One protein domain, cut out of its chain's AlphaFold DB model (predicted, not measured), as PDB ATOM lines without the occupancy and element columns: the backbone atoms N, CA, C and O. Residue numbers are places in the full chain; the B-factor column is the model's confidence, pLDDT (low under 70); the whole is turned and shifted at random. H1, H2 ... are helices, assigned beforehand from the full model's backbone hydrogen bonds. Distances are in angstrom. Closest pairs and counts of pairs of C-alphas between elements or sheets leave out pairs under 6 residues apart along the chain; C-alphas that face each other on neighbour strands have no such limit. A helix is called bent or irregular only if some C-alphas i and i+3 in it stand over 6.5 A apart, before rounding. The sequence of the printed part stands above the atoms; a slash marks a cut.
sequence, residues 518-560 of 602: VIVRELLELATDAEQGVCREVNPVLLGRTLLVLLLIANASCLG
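What this domain is: This is residues 518 to 560 of the 602 residues of an uncharacterized protein of Valsa sordida (UniProt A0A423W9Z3). The long helix H2 and the shorter helix H1 run partly side by side in reversed directions, the chain folding back between them through residues 532 to 539 and leaving the pair loosely set, with no close contact. The part of H2 from residue 551 on, with the end of the printed part to 560, sticks out past H1 as a free arm that adds to the length. The printed part has 43 residues with two named helices, H1 then H2 along the chain, and no named strand; the class is all helix. It is loose, with a radius of gyration of the C-alphas of 12.6 A and spans of 42 by 20 by 9 A.

How they stand to each other: Look first at H2, residues 540 to 558, and then at H1, residues 518 to 531. They are near each other, with 9 pairs of C-alphas within 10 A and no pair within 8 A, but only just: the closest C-alphas of the two helices are 8.2 A apart. In both helices each O i to N i+4 pair is within hydrogen-bond range. The 8 residues between them make a short link.

Where its parts are: Find C-alpha 540 at (173.236, 142.000, 190.611); from there H2 runs 27.0 A to C-alpha 558 at (192.179, 156.786, 178.362). H1 begins at C-alpha 518, at (173.973, 155.014, 175.488), and runs 20.0 A to C-alpha 531. Neither helix is bent.

The domain as a whole: The two C-alphas farthest apart are those of Val 534 and Gly 560, 41.8 A. Residues 551 to 560, of which 551 to 558 belong to H2, stand free; the body without them spans 27 by 21 by 9 A. The printed part has no cut and no long link. Its mean pLDDT is 78.1, and residues 534 to 536, 556 and 559 to 560 are under 70.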
ATOM      1  N   VAL A 518     175.285 155.617 175.793       85.44
ATOM      2  CA  VAL A 518     173.973 155.014 175.488       85.44
ATOM      3  C   VAL A 518     173.807 153.680 176.222       85.44
ATOM      4  O   VAL A 518     172.788 153.475 176.874       85.44
ATOM      5  N   ILE A 519     174.817 152.805 176.205       83.75
ATOM      6  CA  ILE A 519     174.774 151.518 176.924       83.75
ATOM      7  C   ILE A 519     174.643 151.721 178.443       83.75
ATOM      8  O   ILE A 519     173.876 151.009 179.087       83.75
ATOM      9  N   VAL A 520     175.350 152.696 179.024       86.25
ATOM     10  CA  VAL A 520     175.231 153.033 180.454       86.25
ATOM     11  C   VAL A 520     173.834 153.567 180.783       86.25
ATOM     12  O   VAL A 520     173.270 153.158 181.796       86.25
ATOM     13  N   ARG A 521     173.242 154.410 179.926       86.50
ATOM     14  CA  ARG A 521     171.871 154.913 180.109       86.50
ATOM     15  C   ARG A 521     170.833 153.789 180.061       86.50
ATOM     16  O   ARG A 521     170.024 153.696 180.974       86.50
ATOM     17  N   GLU A 522     170.881 152.920 179.054       83.81
ATOM     18  CA  GLU A 522     169.961 151.775 178.927       83.81
ATOM     19  C   GLU A 522     170.084 150.819 180.132       83.81
ATOM     20  O   GLU A 522     169.082 150.344 180.662       83.81
ATOM     21  N   LEU A 523     171.304 150.579 180.631       82.56
ATOM     22  CA  LEU A 523     171.531 149.793 181.853       82.56
ATOM     23  C   LEU A 523     171.005 150.483 183.122       82.56
ATOM     24  O   LEU A 523     170.587 149.788 184.049       82.56
ATOM     25  N   LEU A 524     171.023 151.817 183.178       84.81
ATOM     26  CA  LEU A 524     170.468 152.589 184.290       84.81
ATOM     27  C   LEU A 524     168.933 152.568 184.268       84.81
ATOM     28  O   LEU A 524     168.324 152.336 185.308       84.81
ATOM     29  N   GLU A 525     168.318 152.733 183.094       84.81
ATOM     30  CA  GLU A 525     166.859 152.685 182.917       84.81
ATOM     31  C   GLU A 525     166.311 151.281 183.239       84.81
ATOM     32  O   GLU A 525     165.386 151.146 184.044       84.81
ATOM     33  N   LEU A 526     166.982 150.219 182.773       80.31
ATOM     34  CA  LEU A 526     166.695 148.835 183.176       80.31
ATOM     35  C   LEU A 526     166.845 148.588 184.690       80.31
ATOM     36  O   LEU A 526     166.127 147.756 185.247       80.31
ATOM     37  N   ALA A 527     167.761 149.286 185.369       81.50
ATOM     38  CA  ALA A 527     167.914 149.187 186.820       81.50
ATOM     39  C   ALA A 527     166.792 149.932 187.570       81.50
ATOM     40  O   ALA A 527     166.274 149.409 188.558       81.50
ATOM     41  N   THR A 528     166.357 151.103 187.092       81.94
ATOM     42  CA  THR A 528     165.223 151.836 187.685       81.94
ATOM     43  C   THR A 528     163.876 151.156 187.444       81.94
ATOM     44  O   THR A 528     163.003 151.212 188.310       81.94
ATOM     45  N   ASP A 529     163.702 150.457 186.321       79.88
ATOM     46  CA  ASP A 529     162.502 149.653 186.047       79.88
ATOM     47  C   ASP A 529     162.464 148.368 186.892       79.88
ATOM     48  O   ASP A 529     161.389 147.877 187.254       79.88
ATOM     49  N   ALA A 530     163.635 147.841 187.270       78.25
ATOM     50  CA  ALA A 530     163.751 146.764 188.247       78.25
ATOM     51  C   ALA A 530     163.441 147.244 189.683       78.25
ATOM     52  O   ALA A 530     162.716 146.546 190.392       78.25
ATOM     53  N   GLU A 531     163.900 148.436 190.101       76.12
ATOM     54  CA  GLU A 531     163.509 149.037 191.397       76.12
ATOM     55  C   GLU A 531     161.985 149.295 191.483       76.12
ATOM     56  O   GLU A 531     161.411 149.186 192.565       76.12
ATOM     57  N   GLN A 532     161.303 149.551 190.358       81.69
ATOM     58  CA  GLN A 532     159.840 149.719 190.295       81.69
ATOM     59  C   GLN A 532     159.033 148.401 190.337       81.69
ATOM     60  O   GLN A 532     157.803 148.432 190.324       81.69
ATOM     61  N   GLY A 533     159.687 147.236 190.410       71.19
ATOM     62  CA  GLY A 533     159.031 145.946 190.676       71.19
ATOM     63  C   GLY A 533     158.201 145.355 189.527       71.19
ATOM     64  O   GLY A 533     157.488 144.374 189.735       71.19
ATOM     65  N   VAL A 534     158.286 145.918 188.315       68.50
ATOM     66  CA  VAL A 534     157.528 145.454 187.133       68.50
ATOM     67  C   VAL A 534     158.244 144.308 186.396       68.50
ATOM     68  O   VAL A 534     157.602 143.496 185.728       68.50
ATOM     69  N   CYS A 535     159.568 144.202 186.541       54.34
ATOM     70  CA  CYS A 535     160.413 143.256 185.807       54.34
ATOM     71  C   CYS A 535     161.023 142.150 186.686       54.34
ATOM     72  O   CYS A 535     161.144 142.269 187.903       54.34
ATOM     73  N   ARG A 536     161.412 141.038 186.045       59.94
ATOM     74  CA  ARG A 536     162.035 139.883 186.716       59.94
ATOM     75  C   ARG A 536     163.403 140.230 187.304       59.94
ATOM     76  O   ARG A 536     164.197 140.894 186.650       59.94
ATOM     77  N   GLU A 537     163.666 139.648 188.474       70.00
ATOM     78  CA  GLU A 537     164.935 139.567 189.211       70.00
ATOM     79  C   GLU A 537     166.199 139.722 188.335       70.00
ATOM     80  O   GLU A 537     166.718 138.765 187.752       70.00
ATOM     81  N   VAL A 538     166.708 140.957 188.245       72.44
ATOM     82  CA  VAL A 538     167.963 141.270 187.553       72.44
ATOM     83  C   VAL A 538     169.120 140.849 188.452       72.44
ATOM     84  O   VAL A 538     169.296 141.384 189.543       72.44
ATOM     85  N   ASN A 539     169.928 139.887 188.002       83.19
ATOM     86  CA  ASN A 539     171.024 139.358 188.811       83.19
ATOM     87  C   ASN A 539     172.102 140.445 189.063       83.19
ATOM     88  O   ASN A 539     172.790 140.843 188.113       83.19
ATOM     89  N   PRO A 540     172.322 140.895 190.317       77.81
ATOM     90  CA  PRO A 540     173.236 142.000 190.611       77.81
ATOM     91  C   PRO A 540     174.704 141.644 190.333       77.81
ATOM     92  O   PRO A 540     175.506 142.521 190.017       77.81
ATOM     93  N   VAL A 541     175.062 140.353 190.365       75.56
ATOM     94  CA  VAL A 541     176.405 139.872 190.002       75.56
ATOM     95  C   VAL A 541     176.653 140.024 188.500       75.56
ATOM     96  O   VAL A 541     177.788 140.266 188.093       75.56
ATOM     97  N   LEU A 542     175.613 139.915 187.666       77.62
ATOM     98  CA  LEU A 542     175.729 140.162 186.229       77.62
ATOM     99  C   LEU A 542     175.871 141.663 185.948       77.62
ATOM    100  O   LEU A 542     176.804 142.053 185.254       77.62
ATOM    101  N   LEU A 543     175.018 142.501 186.552       84.88
ATOM    102  CA  LEU A 543     175.076 143.960 186.400       84.88
ATOM    103  C   LEU A 543     176.434 144.528 186.851       84.88
ATOM    104  O   LEU A 543     177.083 145.249 186.095       84.88
ATOM    105  N   GLY A 544     176.921 144.127 188.032       86.38
ATOM    106  CA  GLY A 544     178.229 144.544 188.545       86.38
ATOM    107  C   GLY A 544     179.407 144.096 187.669       86.38
ATOM    108  O   GLY A 544     180.374 144.840 187.513       86.38
ATOM    109  N   ARG A 545     179.324 142.916 187.033       81.50
ATOM    110  CA  ARG A 545     180.334 142.462 186.057       81.50
ATOM    111  C   ARG A 545     180.296 143.279 184.767       81.50
ATOM    112  O   ARG A 545     181.359 143.640 184.270       81.50
ATOM    113  N   THR A 546     179.113 143.606 184.250       83.44
ATOM    114  CA  THR A 546     178.962 144.459 183.059       83.44
ATOM    115  C   THR A 546     179.529 145.859 183.305       83.44
ATOM    116  O   THR A 546     180.320 146.342 182.498       83.44
ATOM    117  N   LEU A 547     179.215 146.474 184.451       87.44
ATOM    118  CA  LEU A 547     179.766 147.778 184.844       87.44
ATOM    119  C   LEU A 547     181.297 147.740 184.995       87.44
ATOM    120  O   LEU A 547     181.978 148.637 184.502       87.44
ATOM    121  N   LEU A 548     181.857 146.681 185.592       83.44
ATOM    122  CA  LEU A 548     183.310 146.507 185.701       83.44
ATOM    123  C   LEU A 548     183.990 146.392 184.325       83.44
ATOM    124  O   LEU A 548     185.054 146.969 184.117       83.44
ATOM    125  N   VAL A 549     183.379 145.678 183.372       83.50
ATOM    126  CA  VAL A 549     183.894 145.561 181.996       83.50
ATOM    127  C   VAL A 549     183.840 146.906 181.266       83.50
ATOM    128  O   VAL A 549     184.828 147.281 180.636       83.50
ATOM    129  N   LEU A 550     182.749 147.667 181.394       84.50
ATOM    130  CA  LEU A 550     182.636 149.012 180.813       84.50
ATOM    131  C   LEU A 550     183.691 149.973 181.391       84.50
ATOM    132  O   LEU A 550     184.364 150.669 180.631       84.50
ATOM    133  N   LEU A 551     183.911 149.947 182.709       84.69
ATOM    134  CA  LEU A 551     184.931 150.760 183.382       84.69
ATOM    135  C   LEU A 551     186.358 150.401 182.925       84.69
ATOM    136  O   LEU A 551     187.191 151.285 182.724       84.69
ATOM    137  N   LEU A 552     186.642 149.111 182.710       79.62
ATOM    138  CA  LEU A 552     187.923 148.648 182.168       79.62
ATOM    139  C   LEU A 552     188.136 149.092 180.710       79.62
ATOM    140  O   LEU A 552     189.243 149.499 180.366       79.62
ATOM    141  N   ILE A 553     187.094 149.069 179.871       80.88
ATOM    142  CA  ILE A 553     187.148 149.551 178.477       80.88
ATOM    143  C   ILE A 553     187.392 151.068 178.427       80.88
ATOM    144  O   ILE A 553     188.220 151.533 177.638       80.88
ATOM    145  N   ALA A 554     186.724 151.839 179.291       81.25
ATOM    146  CA  ALA A 554     186.938 153.279 179.415       81.25
ATOM    147  C   ALA A 554     188.384 153.599 179.838       81.25
ATOM    148  O   ALA A 554     189.083 154.339 179.147       81.25
ATOM    149  N   ASN A 555     188.882 152.961 180.902       79.19
ATOM    150  CA  ASN A 555     190.253 153.154 181.384       79.19
ATOM    151  C   ASN A 555     191.309 152.754 180.329       79.19
ATOM    152  O   ASN A 555     192.270 153.486 180.090       79.19
ATOM    153  N   ALA A 556     191.099 151.637 179.621       69.50
ATOM    154  CA  ALA A 556     191.980 151.209 178.532       69.50
ATOM    155  C   ALA A 556     192.024 152.222 177.372       69.50
ATOM    156  O   ALA A 556     193.075 152.413 176.762       69.50
ATOM    157  N   SER A 557     190.908 152.906 177.108       74.56
ATOM    158  CA  SER A 557     190.817 153.962 176.095       74.56
ATOM    159  C   SER A 557     191.559 155.237 176.528       74.56
ATOM    160  O   SER A 557     192.295 155.818 175.730       74.56
ATOM    161  N   CYS A 558     191.462 155.630 177.804       70.69
ATOM    162  CA  CYS A 558     192.179 156.786 178.362       70.69
ATOM    163  C   CYS A 558     193.713 156.639 178.340       70.69
ATOM    164  O   CYS A 558     194.422 157.635 178.193       70.69
ATOM    165  N   LEU A 559     194.244 155.414 178.434       58.56
ATOM    166  CA  LEU A 559     195.691 155.154 178.380       58.56
ATOM    167  C   LEU A 559     196.326 155.420 176.998       58.56
ATOM    168  O   LEU A 559     197.550 155.500 176.897       58.56
ATOM    169  N   GLY A 560     195.530 155.577 175.934       54.03
ATOM    170  CA  GLY A 560     196.031 155.796 174.572       54.03
ATOM    171  C   GLY A 560     196.412 157.243 174.225       54.03
ATOM    172  O   GLY A 560     197.143 157.462 173.258       54.03
TER     173      GLY A 560